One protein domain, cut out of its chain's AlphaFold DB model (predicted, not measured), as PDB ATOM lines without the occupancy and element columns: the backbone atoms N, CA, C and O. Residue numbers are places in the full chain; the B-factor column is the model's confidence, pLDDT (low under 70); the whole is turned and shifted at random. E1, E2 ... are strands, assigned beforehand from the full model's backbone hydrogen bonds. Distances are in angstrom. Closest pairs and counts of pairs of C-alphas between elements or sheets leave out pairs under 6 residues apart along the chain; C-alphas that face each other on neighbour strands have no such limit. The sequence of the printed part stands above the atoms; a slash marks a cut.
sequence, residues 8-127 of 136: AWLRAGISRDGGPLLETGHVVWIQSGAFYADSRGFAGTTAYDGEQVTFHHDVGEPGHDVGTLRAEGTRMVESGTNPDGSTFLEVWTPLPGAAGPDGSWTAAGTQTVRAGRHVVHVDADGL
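AT A GLANCE: This is residues 8 to 127 of the 136 residues of an uncharacterized protein of Streptomyces sp. ICC1 (UniProt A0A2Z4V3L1). Eight antiparallel strands, E1 to E8, ring one axis as a closed barrel, and a small sheet of three strands, E9 to E11, packs on the outside of its wall over E2 and E3, its strands crossing theirs. The printed part has 120 residues, with no named helix and eleven strands in the order E1 to E11, and its class is all strand. The barrel's ring runs E1 to E8 and back to E1, and the small sheet's order is E9, E10, E11, also antiparallel. The whole is compact and rounded, with a radius of gyration of the C-alphas of 13.8 A and spans of 38 by 31 by 31 A.

HOW THE PARTS SIT: Start at residues 8 to 16, E1, and go on to residues 28 to 32, E2; in this hairpin N 9 is 2.8 A from O 29, within hydrogen-bond range. Next come E3, residues 35 to 38, with N 30 and O 37 at 2.9 A, and E4, residues 42 to 49, with N 36 and O 44 at 3.0 A. E5, residues 52 to 59, has N 54 at 2.9 A from O 47, and E6, residues 63 to 72, has N 67 at 2.9 A from O 53. E7, residues 75 to 81, has N 77 at 2.8 A from O 70, and E8, residues 87 to 94, has N 90 at 2.8 A from O 78. The barrel closes between E8 and E1, antiparallel at 154 degrees, where N 10 and O 93 are 2.8 A apart. These eight strands form a meander, each the antiparallel neighbour of the one before. Look then at E9, residues 102 to 107, E10, residues 110 to 115, and E11, residues 118 to 122, a second meander; N 105 and O 112 are 2.9 A apart, as are N 113 and O 120. E2 and E10 have 9 pairs of C-alphas within 8 A, the closest being Ile 30 and Val 113 at 6.3 A. The closest C-alphas of E3 and E10, Ala 37 and Val 113, are 5.9 A apart. E9 is apart from E1.

IN THESE COORDINATES: Find C-alpha 8 at (166.320, 132.768, 147.798); from there E1 runs 22.8 A and bends by 58 degrees at residue 12. E4, 21.7 A long, bends by 52 degrees at residue 45. The longest strand by residues, E6, covers 27.2 A, and E8 23.2 A. E11 ends at C-alpha 122, (158.908, 145.647, 148.399).

THE WHOLE: The two C-alphas farthest apart, those of Asp 84 and Gly 100, are 39.2 A apart. The printed part has no cut. The link from E1 to E2, 11 residues, is long. Mean pLDDT of the printed part is 94.8, and no printed residue is under 70.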
ATOM      1  N   ALA A   8     167.736 132.586 148.055       97.44
ATOM      2  CA  ALA A   8     166.320 132.768 147.798       97.44
ATOM      3  C   ALA A   8     165.595 131.472 148.147       97.44
ATOM      4  O   ALA A   8     166.045 130.379 147.790       97.44
ATOM      5  N   TRP A   9     164.474 131.603 148.839       97.62
ATOM      6  CA  TRP A   9     163.779 130.497 149.464       97.62
ATOM      7  C   TRP A   9     162.290 130.593 149.172       97.62
ATOM      8  O   TRP A   9     161.686 131.649 149.321       97.62
ATOM      9  N   LEU A  10     161.701 129.477 148.761       98.06
ATOM     10  CA  LEU A  10     160.261 129.317 148.622       98.06
ATOM     11  C   LEU A  10     159.714 128.708 149.907       98.06
ATOM     12  O   LEU A  10     160.217 127.669 150.353       98.06
ATOM     13  N   ARG A  11     158.665 129.295 150.477       98.06
ATOM     14  CA  ARG A  11     158.005 128.687 151.628       98.06
ATOM     15  C   ARG A  11     157.269 127.429 151.188       98.06
ATOM     16  O   ARG A  11     156.377 127.465 150.351       98.06
ATOM     17  N   ALA A  12     157.681 126.298 151.739       97.25
ATOM     18  CA  ALA A  12     157.057 125.004 151.506       97.25
ATOM     19  C   ALA A  12     155.812 124.799 152.380       97.25
ATOM     20  O   ALA A  12     154.964 123.972 152.052       97.25
ATOM     21  N   GLY A  13     155.713 125.519 153.498       97.69
ATOM     22  CA  GLY A  13     154.595 125.412 154.419       97.69
ATOM     23  C   GLY A  13     154.766 126.283 155.651       97.69
ATOM     24  O   GLY A  13     155.891 126.574 156.062       97.69
ATOM     25  N   ILE A  14     153.638 126.641 156.255       97.50
ATOM     26  CA  ILE A  14     153.563 127.249 157.574       97.50
ATOM     27  C   ILE A  14     152.615 126.440 158.460       97.50
ATOM     28  O   ILE A  14     151.516 126.064 158.055       97.50
ATOM     29  N   SER A  15     153.068 126.132 159.668       97.75
ATOM     30  CA  SER A  15     152.263 125.583 160.752       97.75
ATOM     31  C   SER A  15     152.015 126.700 161.760       97.75
ATOM     32  O   SER A  15     152.917 127.476 162.079       97.75
ATOM     33  N   ARG A  16     150.776 126.796 162.240       97.00
ATOM     34  CA  ARG A  16     150.353 127.719 163.298       97.00
ATOM     35  C   ARG A  16     149.874 126.884 164.475       97.00
ATOM     36  O   ARG A  16     149.089 125.960 164.266       97.00
ATOM     37  N   ASP A  17     150.376 127.169 165.672       96.94
ATOM     38  CA  ASP A  17     149.987 126.499 166.922       96.94
ATOM     39  C   ASP A  17     150.063 124.964 166.874       96.94
ATOM     40  O   ASP A  17     149.202 124.251 167.388       96.94
ATOM     41  N   GLY A  18     151.099 124.434 166.212       95.62
ATOM     42  CA  GLY A  18     151.295 122.990 166.037       95.62
ATOM     43  C   GLY A  18     150.322 122.332 165.049       95.62
ATOM     44  O   GLY A  18     150.249 121.105 164.974       95.62
ATOM     45  N   GLY A  19     149.568 123.134 164.294       97.12
ATOM     46  CA  GLY A  19     148.670 122.685 163.239       97.12
ATOM     47  C   GLY A  19     149.387 122.095 162.016       97.12
ATOM     48  O   GLY A  19     150.616 121.972 161.984       97.12
ATOM     49  N   PRO A  20     148.633 121.723 160.968       97.31
ATOM     50  CA  PRO A  20     149.210 121.156 159.758       97.31
ATOM     51  C   PRO A  20     150.127 122.165 159.054       97.31
ATOM     52  O   PRO A  20     149.822 123.353 158.985       97.31
ATOM     53  N   LEU A  21     151.234 121.667 158.504       96.44
ATOM     54  CA  LEU A  21     152.167 122.444 157.694       96.44
ATOM     55  C   LEU A  21     151.583 122.619 156.283       96.44
ATOM     56  O   LEU A  21     151.621 121.685 155.483       96.44
ATOM     57  N   LEU A  22     151.011 123.791 155.996       95.94
ATOM     58  CA  LEU A  22     150.335 124.086 154.727       95.94
ATOM     59  C   LEU A  22     150.815 125.423 154.158       95.94
ATOM     60  O   LEU A  22     151.060 126.363 154.905       95.94
ATOM     61  N   GLU A  23     150.918 125.520 152.837       94.81
ATOM     62  CA  GLU A  23     151.098 126.786 152.122       94.81
ATOM     63  C   GLU A  23     150.013 126.892 151.047       94.81
ATOM     64  O   GLU A  23     149.711 125.917 150.355       94.81
ATOM     65  N   THR A  24     149.396 128.064 150.938       92.00
ATOM     66  CA  THR A  24     148.302 128.339 149.996       92.00
ATOM     67  C   THR A  24     148.707 129.318 148.898       92.00
ATOM     68  O   THR A  24     147.958 129.483 147.933       92.00
ATOM     69  N   GLY A  25     149.880 129.945 149.011       92.75
ATOM     70  CA  GLY A  25     150.397 130.927 148.068       92.75
ATOM     71  C   GLY A  25     151.829 130.660 147.603       92.75
ATOM     72  O   GLY A  25     152.484 129.693 147.980       92.75
ATOM     73  N   HIS A  26     152.322 131.550 146.742       96.50
ATOM     74  CA  HIS A  26     153.719 131.573 146.323       96.50
ATOM     75  C   HIS A  26     154.458 132.629 147.148       96.50
ATOM     76  O   HIS A  26     154.366 133.818 146.848       96.50
ATOM     77  N   VAL A  27     155.144 132.196 148.206       98.19
ATOM     78  CA  VAL A  27     155.852 133.092 149.132       98.19
ATOM     79  C   VAL A  27     157.352 132.885 149.006       98.19
ATOM     80  O   VAL A  27     157.856 131.789 149.250       98.19
ATOM     81  N   VAL A  28     158.052 133.947 148.617       98.44
ATOM     82  CA  VAL A  28     159.498 133.953 148.412       98.44
ATOM     83  C   VAL A  28     160.153 134.918 149.384       98.44
ATOM     84  O   VAL A  28     159.789 136.090 149.444       98.44
ATOM     85  N   TRP A  29     161.167 134.423 150.082       97.56
ATOM     86  CA  TRP A  29     162.054 135.204 150.934       97.56
ATOM     87  C   TRP A  29     163.466 135.197 150.349       97.56
ATOM     88  O   TRP A  29     163.958 134.154 149.906       97.56
ATOM     89  N   ILE A  30     164.121 136.357 150.317       98.00
ATOM     90  CA  ILE A  30     165.505 136.501 149.853       98.00
ATOM     91  C   ILE A  30     166.340 137.156 150.945       98.00
ATOM     92  O   ILE A  30     165.953 138.200 151.461       98.00
ATOM     93  N   GLN A  31     167.511 136.579 151.213       96.00
ATOM     94  CA  GLN A  31     168.541 137.114 152.098       96.00
ATOM     95  C   GLN A  31     169.800 137.472 151.289       96.00
ATOM     96  O   GLN A  31     170.256 136.673 150.467       96.00
ATOM     97  N   SER A  32     170.403 138.631 151.562       95.62
ATOM     98  CA  SER A  32     171.756 139.008 151.124       95.62
ATOM     99  C   SER A  32     172.482 139.739 152.258       95.62
ATOM    100  O   SER A  32     172.118 140.849 152.656       95.62
ATOM    101  N   GLY A  33     173.509 139.099 152.823       92.69
ATOM    102  CA  GLY A  33     174.196 139.598 154.015       92.69
ATOM    103  C   GLY A  33     173.234 139.746 155.196       92.69
ATOM    104  O   GLY A  33     172.608 138.774 155.602       92.69
ATOM    105  N   ALA A  34     173.112 140.957 155.741       93.81
ATOM    106  CA  ALA A  34     172.157 141.275 156.804       93.81
ATOM    107  C   ALA A  34     170.791 141.743 156.279       93.81
ATOM    108  O   ALA A  34     169.914 142.017 157.086       93.81
ATOM    109  N   PHE A  35     170.607 141.881 154.966       96.12
ATOM    110  CA  PHE A  35     169.388 142.428 154.378       96.12
ATOM    111  C   PHE A  35     168.477 141.327 153.864       96.12
ATOM    112  O   PHE A  35     168.953 140.317 153.341       96.12
ATOM    113  N   TYR A  36     167.173 141.570 153.929       96.94
ATOM    114  CA  TYR A  36     166.188 140.637 153.409       96.94
ATOM    115  C   TYR A  36     164.966 141.329 152.811       96.94
ATOM    116  O   TYR A  36     164.704 142.501 153.083       96.94
ATOM    117  N   ALA A  37     164.219 140.580 152.004       97.88
ATOM    118  CA  ALA A  37     162.882 140.947 151.557       97.88
ATOM    119  C   ALA A  37     161.993 139.704 151.421       97.88
ATOM    120  O   ALA A  37     162.449 138.650 150.972       97.88
ATOM    121  N   ASP A  38     160.723 139.848 151.788       97.44
ATOM    122  CA  ASP A  38     159.686 138.824 151.690       97.44
ATOM    123  C   ASP A  38     158.581 139.288 150.732       97.44
ATOM    124  O   ASP A  38     158.086 140.419 150.801       97.44
ATOM    125  N   SER A  39     158.175 138.408 149.817       98.06
ATOM    126  CA  SER A  39     157.170 138.712 148.798       98.06
ATOM    127  C   SER A  39     155.772 138.974 149.367       98.06
ATOM    128  O   SER A  39     154.888 139.375 148.615       98.06
ATOM    129  N   ARG A  40     155.546 138.752 150.666       96.44
ATOM    130  CA  ARG A  40     154.321 139.149 151.371       96.44
ATOM    131  C   ARG A  40     154.224 140.651 151.622       96.44
ATOM    132  O   ARG A  40     153.128 141.091 151.943       96.44
ATOM    133  N   GLY A  41     155.314 141.413 151.471       96.94
ATOM    134  CA  GLY A  41     155.252 142.872 151.570       96.94
ATOM    135  C   GLY A  41     156.077 143.524 152.670       96.94
ATOM    136  O   GLY A  41     155.756 144.630 153.093       96.94
ATOM    137  N   PHE A  42     157.129 142.864 153.149       96.62
ATOM    138  CA  PHE A  42     158.006 143.440 154.163       96.62
ATOM    139  C   PHE A  42     159.472 143.125 153.880       96.62
ATOM    140  O   PHE A  42     159.815 142.088 153.305       96.62
ATOM    141  N   ALA A  43     160.340 144.054 154.251       97.56
ATOM    142  CA  ALA A  43     161.775 143.966 154.037       97.56
ATOM    143  C   ALA A  43     162.523 144.751 155.114       97.56
ATOM    144  O   ALA A  43     161.954 145.611 155.790       97.56
ATOM    145  N   GLY A  44     163.808 144.457 155.264       96.56
ATOM    146  CA  GLY A  44     164.660 145.200 156.179       96.56
ATOM    147  C   GLY A  44     165.960 144.480 156.457       96.56
ATOM    148  O   GLY A  44     166.645 144.030 155.526       96.56
ATOM    149  N   THR A  45     166.295 144.381 157.740       95.50
ATOM    150  CA  THR A  45     167.540 143.776 158.213       95.50
ATOM    151  C   THR A  45     167.320 142.676 159.244       95.50
ATOM    152  O   THR A  45     166.337 142.652 159.974       95.50
ATOM    153  N   THR A  46     168.265 141.747 159.304       94.12
ATOM    154  CA  THR A  46     168.305 140.654 160.276       94.12
ATOM    155  C   THR A  46     169.553 140.747 161.141       94.12
ATOM    156  O   THR A  46     170.652 140.947 160.615       94.12
ATOM    157  N   ALA A  47     169.401 140.514 162.441       92.38
ATOM    158  CA  ALA A  47     170.497 140.311 163.385       92.38
ATOM    159  C   ALA A  47     170.455 138.883 163.944       92.38
ATOM    160  O   ALA A  47     169.373 138.352 164.180       92.38
ATOM    161  N   TYR A  48     171.624 138.274 164.164       90.38
ATOM    162  CA  TYR A  48     171.739 136.878 164.599       90.38
ATOM    163  C   TYR A  48     172.517 136.746 165.906       90.38
ATOM    164  O   TYR A  48     173.590 137.334 166.052       90.38
ATOM    165  N   ASP A  49     172.003 135.907 166.806       90.19
ATOM    166  CA  ASP A  49     172.708 135.388 167.982       90.19
ATOM    167  C   ASP A  49     172.567 133.858 168.025       90.19
ATOM    168  O   ASP A  49     171.563 133.293 168.467       90.19
ATOM    169  N   GLY A  50     173.564 133.166 167.467       88.06
ATOM    170  CA  GLY A  50     173.477 131.727 167.224       88.06
ATOM    171  C   GLY A  50     172.365 131.404 166.224       88.06
ATOM    172  O   GLY A  50     172.402 131.866 165.089       88.06
ATOM    173  N   GLU A  51     171.389 130.597 166.643       89.19
ATOM    174  CA  GLU A  51     170.207 130.273 165.830       89.19
ATOM    175  C   GLU A  51     169.083 131.305 165.989       89.19
ATOM    176  O   GLU A  51     168.126 131.280 165.219       89.19
ATOM    177  N   GLN A  52     169.157 132.188 166.990       92.56
ATOM    178  CA  GLN A  52     168.161 133.235 167.167       92.56
ATOM    179  C   GLN A  52     168.343 134.297 166.088       92.56
ATOM    180  O   GLN A  52     169.460 134.748 165.826       92.56
ATOM    181  N   VAL A  53     167.231 134.708 165.492       92.62
ATOM    182  CA  VAL A  53     167.167 135.795 164.522       92.62
ATOM    183  C   VAL A  53     166.207 136.862 165.026       92.62
ATOM    184  O   VAL A  53     165.130 136.549 165.531       92.62
ATOM    185  N   THR A  54     166.601 138.117 164.860       93.50
ATOM    186  CA  THR A  54     165.722 139.277 164.994       93.50
ATOM    187  C   THR A  54     165.554 139.901 163.621       93.50
ATOM    188  O   THR A  54     166.545 140.303 163.008       93.50
ATOM    189  N   PHE A  55     164.315 139.996 163.151       93.62
ATOM    190  CA  PHE A  55     163.940 140.727 161.948       93.62
ATOM    191  C   PHE A  55     163.565 142.156 162.328       93.62
ATOM    192  O   PHE A  55     162.775 142.370 163.241       93.62
ATOM    193  N   HIS A  56     164.127 143.137 161.631       94.69
ATOM    194  CA  HIS A  56     163.769 144.545 161.731       94.69
ATOM    195  C   HIS A  56     163.066 144.943 160.435       94.69
ATOM    196  O   HIS A  56     163.692 144.930 159.375       94.69
ATOM    197  N   HIS A  57     161.768 145.246 160.511       93.81
ATOM    198  CA  HIS A  57     160.960 145.579 159.339       93.81
ATOM    199  C   HIS A  57     161.126 147.072 159.042       93.81
ATOM    200  O   HIS A  57     160.497 147.920 159.679       93.81
ATOM    201  N   ASP A  58     162.016 147.380 158.100       94.75
ATOM    202  CA  ASP A  58     162.352 148.748 157.696       94.75
ATOM    203  C   ASP A  58     161.410 149.267 156.590       94.75
ATOM    204  O   ASP A  58     161.200 150.475 156.465       94.75
ATOM    205  N   VAL A  59     160.836 148.358 155.791       96.00
ATOM    206  CA  VAL A  59     159.856 148.625 154.726       96.00
ATOM    207  C   VAL A  59     158.659 147.682 154.881       96.00
ATOM    208  O   VAL A  59     158.840 146.497 155.165       96.00
ATOM    209  N   GLY A  60     157.448 148.196 154.647       93.38
ATOM    210  CA  GLY A  60     156.187 147.494 154.897       93.38
ATOM    211  C   GLY A  60     155.601 147.847 156.266       93.38
ATOM    212  O   GLY A  60     155.765 148.972 156.740       93.38
ATOM    213  N   GLU A  61     154.906 146.900 156.904       85.00
ATOM    214  CA  GLU A  61     154.409 147.082 158.274       85.00
ATOM    215  C   GLU A  61     155.588 147.164 159.264       85.00
ATOM    216  O   GLU A  61     156.339 146.190 159.389       85.00
ATOM    217  N   PRO A  62     155.774 148.295 159.979       80.94
ATOM    218  CA  PRO A  62     156.879 148.441 160.918       80.94
ATOM    219  C   PRO A  62     156.735 147.485 162.098       80.94
ATOM    220  O   PRO A  62     155.680 147.398 162.724       80.94
ATOM    221  N   GLY A  63     157.830 146.832 162.464       82.31
ATOM    222  CA  GLY A  63     157.831 145.842 163.529       82.31
ATOM    223  C   GLY A  63     159.198 145.208 163.722       82.31
ATOM    224  O   GLY A  63     160.145 145.468 162.975       82.31
ATOM    225  N   HIS A  64     159.295 144.388 164.761       85.12
ATOM    226  CA  HIS A  64     160.378 143.430 164.877       85.12
ATOM    227  C   HIS A  64     159.824 142.090 165.330       85.12
ATOM    228  O   HIS A  64     159.042 142.034 166.279       85.12
ATOM    229  N   ASP A  65     160.294 141.035 164.684       88.06
ATOM    230  CA  ASP A  65     159.938 139.664 165.014       88.06
ATOM    231  C   ASP A  65     161.195 138.924 165.456       88.06
ATOM    232  O   ASP A  65     162.281 139.110 164.902       88.06
ATOM    233  N   VAL A  66     161.059 138.099 166.493       91.88
ATOM    234  CA  VAL A  66     162.152 137.266 166.999       91.88
ATOM    235  C   VAL A  66     161.786 135.811 166.783       91.88
ATOM    236  O   VAL A  66     160.735 135.340 167.220       91.88
ATOM    237  N   GLY A  67     162.686 135.094 166.127       92.94
ATOM    238  CA  GLY A  67     162.526 133.690 165.803       92.94
ATOM    239  C   GLY A  67     163.817 132.915 165.999       92.94
ATOM    240  O   GLY A  67     164.818 133.395 166.528       92.94
ATOM    241  N   THR A  68     163.783 131.666 165.571       94.50
ATOM    242  CA  THR A  68     164.939 130.787 165.462       94.50
ATOM    243  C   THR A  68     165.002 130.280 164.033       94.50
ATOM    244  O   THR A  68     164.001 129.766 163.539       94.50
ATOM    245  N   LEU A  69     166.166 130.388 163.396       92.75
ATOM    246  CA  LEU A  69     166.440 129.853 162.066       92.75
ATOM    247  C   LEU A  69     167.429 128.693 162.157       92.75
ATOM    248  O   LEU A  69     168.501 128.811 162.752       92.75
ATOM    249  N   ARG A  70     167.070 127.558 161.553       91.50
ATOM    250  CA  ARG A  70     167.872 126.328 161.553       91.50
ATOM    251  C   ARG A  70     167.958 125.735 160.160       91.50
ATOM    252  O   ARG A  70     166.985 125.732 159.412       91.50
ATOM    253  N   ALA A  71     169.115 125.179 159.824       90.62
ATOM    254  CA  ALA A  71     169.266 124.369 158.624       90.62
ATOM    255  C   ALA A  71     168.817 122.926 158.900       90.62
ATOM    256  O   ALA A  71     169.285 122.292 159.845       90.62
ATOM    257  N   GLU A  72     167.963 122.382 158.035       91.88
ATOM    258  CA  GLU A  72     167.538 120.981 158.053       91.88
ATOM    259  C   GLU A  72     167.771 120.341 156.679       91.88
ATOM    260  O   GLU A  72     166.959 120.430 155.752       91.88
ATOM    261  N   GLY A  73     168.928 119.692 156.528       90.81
ATOM    262  CA  GLY A  73     169.384 119.220 155.223       90.81
ATOM    263  C   GLY A  73     169.589 120.402 154.276       90.81
ATOM    264  O   GLY A  73     170.397 121.282 154.552       90.81
ATOM    265  N   THR A  74     168.861 120.426 153.158       90.56
ATOM    266  CA  THR A  74     168.868 121.567 152.224       90.56
ATOM    267  C   THR A  74     167.804 122.610 152.543       90.56
ATOM    268  O   THR A  74     167.747 123.623 151.859       90.56
ATOM    269  N   ARG A  75     166.908 122.343 153.498       93.31
ATOM    270  CA  ARG A  75     165.832 123.258 153.879       93.31
ATOM    271  C   ARG A  75     166.287 124.167 155.004       93.31
ATOM    272  O   ARG A  75     167.239 123.866 155.721       93.31
ATOM    273  N   MET A  76     165.549 125.244 155.174       94.19
ATOM    274  CA  MET A  76     165.649 126.110 156.329       94.19
ATOM    275  C   MET A  76     164.322 126.068 157.081       94.19
ATOM    276  O   MET A  76     163.256 126.063 156.467       94.19
ATOM    277  N   VAL A  77     164.388 125.977 158.400       95.69
ATOM    278  CA  VAL A  77     163.225 125.971 159.281       95.69
ATOM    279  C   VAL A  77     163.304 127.201 160.158       95.69
ATOM    280  O   VAL A  77     164.305 127.429 160.833       95.69
ATOM    281  N   GLU A  78     162.239 127.983 160.122       95.62
ATOM    282  CA  GLU A  78     162.027 129.117 160.998       95.62
ATOM    283  C   GLU A  78     160.951 128.760 162.014       95.62
ATOM    284  O   GLU A  78     159.945 128.141 161.676       95.62
ATOM    285  N   SER A  79     161.134 129.157 163.263       96.38
ATOM    286  CA  SER A  79     160.096 129.018 164.279       96.38
ATOM    287  C   SER A  79     160.140 130.173 165.257       96.38
ATOM    288  O   SER A  79     161.221 130.679 165.553       96.38
ATOM    289  N   GLY A  80     158.996 130.537 165.818       94.69
ATOM    290  CA  GLY A  80     158.924 131.600 166.809       94.69
ATOM    291  C   GLY A  80     157.604 131.614 167.563       94.69
ATOM    292  O   GLY A  80     156.695 130.820 167.297       94.69
ATOM    293  N   THR A  81     157.527 132.541 168.514       93.88
ATOM    294  CA  THR A  81     156.334 132.812 169.313       93.88
ATOM    295  C   THR A  81     155.975 134.277 169.135       93.88
ATOM    296  O   THR A  81     156.788 135.156 169.414       93.88
ATOM    297  N   ASN A  82     154.757 134.535 168.675       88.25
ATOM    298  CA  ASN A  82     154.224 135.879 168.522       88.25
ATOM    299  C   ASN A  82     153.950 136.518 169.898       88.25
ATOM    300  O   ASN A  82     153.805 135.805 170.897       88.25
ATOM    301  N   PRO A  83     153.799 137.855 169.979       87.38
ATOM    302  CA  PRO A  83     153.500 138.541 171.240       87.38
ATOM    303  C   PRO A  83     152.218 138.073 171.949       87.38
ATOM    304  O   PRO A  83     152.116 138.191 173.169       87.38
ATOM    305  N   ASP A  84     151.244 137.538 171.206       91.19
ATOM    306  CA  ASP A  84     149.997 136.982 171.748       91.19
ATOM    307  C   ASP A  84     150.140 135.544 172.288       91.19
ATOM    308  O   ASP A  84     149.176 134.972 172.798       91.19
ATOM    309  N   GLY A  85     151.343 134.967 172.208       92.81
ATOM    310  CA  GLY A  85     151.656 133.611 172.649       92.81
ATOM    311  C   GLY A  85     151.386 132.525 171.606       92.81
ATOM    312  O   GLY A  85     151.739 131.372 171.862       92.81
ATOM    313  N   SER A  86     150.807 132.861 170.448       94.06
ATOM    314  CA  SER A  86     150.688 131.917 169.333       94.06
ATOM    315  C   SER A  86     152.066 131.558 168.779       94.06
ATOM    316  O   SER A  86     153.011 132.347 168.827       94.06
ATOM    317  N   THR A  87     152.201 130.346 168.258       95.69
ATOM    318  CA  THR A  87     153.467 129.818 167.738       95.69
ATOM    319  C   THR A  87     153.392 129.591 166.241       95.69
ATOM    320  O   THR A  87     152.324 129.340 165.672       95.69
ATOM    321  N   PHE A  88     154.545 129.650 165.588       95.69
ATOM    322  CA  PHE A  88     154.655 129.333 164.177       95.69
ATOM    323  C   PHE A  88     155.882 128.482 163.878       95.69
ATOM    324  O   PHE A  88     156.888 128.529 164.587       95.69
ATOM    325  N   LEU A  89     155.776 127.717 162.795       97.31
ATOM    326  CA  LEU A  89     156.885 127.017 162.168       97.31
ATOM    327  C   LEU A  89     156.756 127.171 160.653       97.31
ATOM    328  O   LEU A  89     155.771 126.725 160.068       97.31
ATOM    329  N   GLU A  90     157.736 127.808 160.026       97.25
ATOM    330  CA  GLU A  90     157.833 127.973 158.579       97.25
ATOM    331  C   GLU A  90     158.950 127.073 158.044       97.25
ATOM    332  O   GLU A  90     160.050 127.012 158.593       97.25
ATOM    333  N   VAL A  91     158.671 126.348 156.962       97.38
ATOM    334  CA  VAL A  91     159.674 125.535 156.267       97.38
ATOM    335  C   VAL A  91     159.945 126.158 154.913       97.38
ATOM    336  O   VAL A  91     159.035 126.364 154.113       97.38
ATOM    337  N   TRP A  92     161.216 126.378 154.631       97.44
ATOM    338  CA  TRP A  92     161.720 127.082 153.468       97.44
ATOM    339  C   TRP A  92     162.598 126.148 152.634       97.44
ATOM    340  O   TRP A  92     163.496 125.473 153.140       97.44
ATOM    341  N   THR A  93     162.326 126.076 151.334       96.81
ATOM    342  CA  THR A  93     163.091 125.272 150.373       96.81
ATOM    343  C   THR A  93     163.879 126.207 149.457       96.81
ATOM    344  O   THR A  93     163.305 127.174 148.960       96.81
ATOM    345  N   PRO A  94     165.172 125.950 149.211       96.00
ATOM    346  CA  PRO A  94     165.989 126.823 148.383       96.00
ATOM    347  C   PRO A  94     165.465 126.827 146.947       96.00
ATOM    348  O   PRO A  94     165.125 125.781 146.387       96.00
ATOM    349  N   LEU A  95     165.415 128.011 146.345       97.00
ATOM    350  CA  LEU A  95     165.056 128.172 144.945       97.00
ATOM    351  C   LEU A  95     166.255 127.842 144.036       97.00
ATOM    352  O   LEU A  95     167.391 128.233 144.326       97.00
ATOM    353  N   PRO A  96     166.039 127.135 142.913       95.75
ATOM    354  CA  PRO A  96     167.099 126.877 141.945       95.75
ATOM    355  C   PRO A  96     167.569 128.186 141.299       95.75
ATOM    356  O   PRO A  96     166.760 129.016 140.909       95.75
ATOM    357  N   GLY A  97     168.883 128.363 141.147       94.56
ATOM    358  CA  GLY A  97     169.450 129.609 140.617       94.56
ATOM    359  C   GLY A  97     169.567 130.738 141.648       94.56
ATOM    360  O   GLY A  97     169.819 131.876 141.266       94.56
ATOM    361  N   ALA A  98     169.414 130.442 142.942       93.56
ATOM    362  CA  ALA A  98     169.676 131.384 144.033       93.56
ATOM    363  C   ALA A  98     171.174 131.673 144.267       93.56
ATOM    364  O   ALA A  98     171.515 132.653 144.923       93.56
ATOM    365  N   ALA A  99     172.070 130.833 143.741       91.69
ATOM    366  CA  ALA A  99     173.511 131.054 143.822       91.69
ATOM    367  C   ALA A  99     173.977 132.122 142.818       91.69
ATOM    368  O   ALA A  99     173.415 132.250 141.730       91.69
ATOM    369  N   GLY A 100     175.055 132.835 143.152       91.06
ATOM    370  CA  GLY A 100     175.671 133.840 142.284       91.06
ATOM    371  C   GLY A 100     175.531 135.258 142.846       91.06
ATOM    372  O   GLY A 100     175.602 135.411 144.062       91.06
ATOM    373  N   PRO A 101     175.372 136.286 141.989       94.88
ATOM    374  CA  PRO A 101     175.307 137.676 142.431       94.88
ATOM    375  C   PRO A 101     174.151 137.931 143.394       94.88
ATOM    376  O   PRO A 101     173.013 137.545 143.123       94.88
ATOM    377  N   ASP A 102     174.435 138.651 144.465       96.56
ATOM    378  CA  ASP A 102     173.467 139.080 145.459       96.56
ATOM    379  C   ASP A 102     173.617 140.579 145.752       96.56
ATOM    380  O   ASP A 102     174.574 141.236 145.331       96.56
ATOM    381  N   GLY A 103     172.612 141.149 146.406       97.12
ATOM    382  CA  GLY A 103     172.652 142.545 146.818       97.12
ATOM    383  C   GLY A 103     171.325 143.043 147.363       97.12
ATOM    384  O   GLY A 103     170.281 142.412 147.193       97.12
ATOM    385  N   SER A 104     171.384 144.208 148.003       97.62
ATOM    386  CA  SER A 104     170.236 144.929 148.540       97.62
ATOM    387  C   SER A 104     170.332 146.406 148.165       97.62
ATOM    388  O   SER A 104     171.410 146.999 148.245       97.62
ATOM    389  N   TRP A 105     169.209 147.000 147.763       98.19
ATOM    390  CA  TRP A 105     169.096 148.415 147.410       98.19
ATOM    391  C   TRP A 105     167.866 149.016 148.075       98.19
ATOM    392  O   TRP A 105     166.774 148.456 147.979       98.19
ATOM    393  N   THR A 106     168.036 150.181 148.696       96.81
ATOM    394  CA  THR A 106     166.947 150.952 149.298       96.81
ATOM    395  C   THR A 106     166.807 152.302 148.606       96.81
ATOM    396  O   THR A 106     167.796 152.961 148.279       96.81
ATOM    397  N   ALA A 107     165.567 152.717 148.354       95.50
ATOM    398  CA  ALA A 107     165.269 154.024 147.774       95.50
ATOM    399  C   ALA A 107     163.828 154.430 148.085       95.50
ATOM    400  O   ALA A 107     162.915 153.647 147.854       95.50
ATOM    401  N   ALA A 108     163.618 155.660 148.566       94.00
ATOM    402  CA  ALA A 108     162.286 156.256 148.747       94.00
ATOM    403  C   ALA A 108     161.270 155.355 149.490       94.00
ATOM    404  O   ALA A 108     160.122 155.246 149.076       94.00
ATOM    405  N   GLY A 109     161.704 154.698 150.572       94.81
ATOM    406  CA  GLY A 109     160.844 153.801 151.353       94.81
ATOM    407  C   GLY A 109     160.609 152.429 150.717       94.81
ATOM    408  O   GLY A 109     159.744 151.707 151.179       94.81
ATOM    409  N   THR A 110     161.363 152.065 149.681       97.75
ATOM    410  CA  THR A 110     161.339 150.734 149.059       97.75
ATOM    411  C   THR A 110     162.614 149.965 149.374       97.75
ATOM    412  O   THR A 110     163.664 150.570 149.640       97.75
ATOM    413  N   GLN A 111     162.551 148.638 149.270       98.38
ATOM    414  CA  GLN A 111     163.726 147.776 149.330       98.38
ATOM    415  C   GLN A 111     163.648 146.668 148.284       98.38
ATOM    416  O   GLN A 111     162.627 146.016 148.101       98.38
ATOM    417  N   THR A 112     164.761 146.452 147.588       98.56
ATOM    418  CA  THR A 112     164.921 145.368 146.616       98.56
ATOM    419  C   THR A 112     166.079 144.493 147.042       98.56
ATOM    420  O   THR A 112     167.170 145.012 147.266       98.56
ATOM    421  N   VAL A 113     165.867 143.180 147.117       98.38
ATOM    422  CA  VAL A 113     166.911 142.211 147.464       98.38
ATOM    423  C   VAL A 113     167.008 141.151 146.379       98.38
ATOM    424  O   VAL A 113     165.996 140.686 145.851       98.38
ATOM    425  N   ARG A 114     168.240 140.784 146.027       98.06
ATOM    426  CA  ARG A 114     168.566 139.792 145.003       98.06
ATOM    427  C   ARG A 114     169.431 138.682 145.585       98.06
ATOM    428  O   ARG A 114     170.377 138.966 146.312       98.06
ATOM    429  N   ALA A 115     169.169 137.452 145.151       97.19
ATOM    430  CA  ALA A 115     170.106 136.336 145.243       97.19
ATOM    431  C   ALA A 115     170.051 135.510 143.949       97.19
ATOM    432  O   ALA A 115     168.996 134.999 143.553       97.19
ATOM    433  N   GLY A 116     171.182 135.428 143.247       96.44
ATOM    434  CA  GLY A 116     171.295 134.769 141.951       96.44
ATOM    435  C   GLY A 116     170.366 135.398 140.912       96.44
ATOM    436  O   GLY A 116     170.532 136.565 140.546       96.44
ATOM    437  N   ARG A 117     169.385 134.641 140.414       97.06
ATOM    438  CA  ARG A 117     168.365 135.132 139.465       97.06
ATOM    439  C   ARG A 117     167.066 135.605 140.117       97.06
ATOM    440  O   ARG A 117     166.181 136.071 139.405       97.06
ATOM    441  N   HIS A 118     166.922 135.467 141.432       98.19
ATOM    442  CA  HIS A 118     165.703 135.841 142.145       98.19
ATOM    443  C   HIS A 118     165.819 137.255 142.688       98.19
ATOM    444  O   HIS A 118     166.854 137.623 143.245       98.19
ATOM    445  N   VAL A 119     164.742 138.022 142.546       98.56
ATOM    446  CA  VAL A 119     164.620 139.363 143.107       98.56
ATOM    447  C   VAL A 119     163.272 139.484 143.800       98.56
ATOM    448  O   VAL A 119     162.252 139.067 143.251       98.56
ATOM    449  N   VAL A 120     163.271 140.062 144.996       98.75
ATOM    450  CA  VAL A 120     162.062 140.536 145.666       98.75
ATOM    451  C   VAL A 120     162.180 142.044 145.801       98.75
ATOM    452  O   VAL A 120     163.183 142.552 146.301       98.75
ATOM    453  N   HIS A 121     161.160 142.746 145.326       98.38
ATOM    454  CA  HIS A 121     160.966 144.173 145.535       98.38
ATOM    455  C   HIS A 121     159.789 144.370 146.484       98.38
ATOM    456  O   HIS A 121     158.722 143.812 146.237       98.38
ATOM    457  N   VAL A 122     159.981 145.159 147.535       98.44
ATOM    458  CA  VAL A 122     158.908 145.647 148.399       98.44
ATOM    459  C   VAL A 122     158.811 147.152 148.204       98.44
ATOM    460  O   VAL A 122     159.801 147.869 148.392       98.44
ATOM    461  N   ASP A 123     157.640 147.611 147.775       97.25
ATOM    462  CA  ASP A 123     157.387 149.030 147.548       97.25
ATOM    463  C   ASP A 123     157.018 149.778 148.843       97.25
ATOM    464  O   ASP A 123     156.954 149.206 149.933       97.25
ATOM    465  N   ALA A 124     156.804 151.090 148.723       94.94
ATOM    466  CA  ALA A 124     156.527 151.963 149.860       94.94
ATOM    467  C   ALA A 124     155.140 151.731 150.486       94.94
ATOM    468  O   ALA A 124     154.922 152.141 151.625       94.94
ATOM    469  N   ASP A 125     154.229 151.072 149.765       94.81
ATOM    470  CA  ASP A 125     152.904 150.690 150.257       94.81
ATOM    471  C   ASP A 125     152.923 149.292 150.906       94.81
ATOM    472  O   ASP A 125     151.891 148.801 151.367       94.81
ATOM    473  N   GLY A 126     154.096 148.649 150.969       95.00
ATOM    474  CA  GLY A 126     154.260 147.312 151.521       95.00
ATOM    475  C   GLY A 126     153.758 146.216 150.585       95.00
ATOM    476  O   GLY A 126     153.372 145.149 151.050       95.00
ATOM    477  N   LEU A 127     153.734 146.435 149.268       96.75
ATOM    478  CA  LEU A 127     153.461 145.370 148.308       96.75
ATOM    479  C   LEU A 127     154.765 144.669 147.915       96.75
ATOM    480  O   LEU A 127     155.686 145.274 147.365       96.75
TER     481      LEU A 127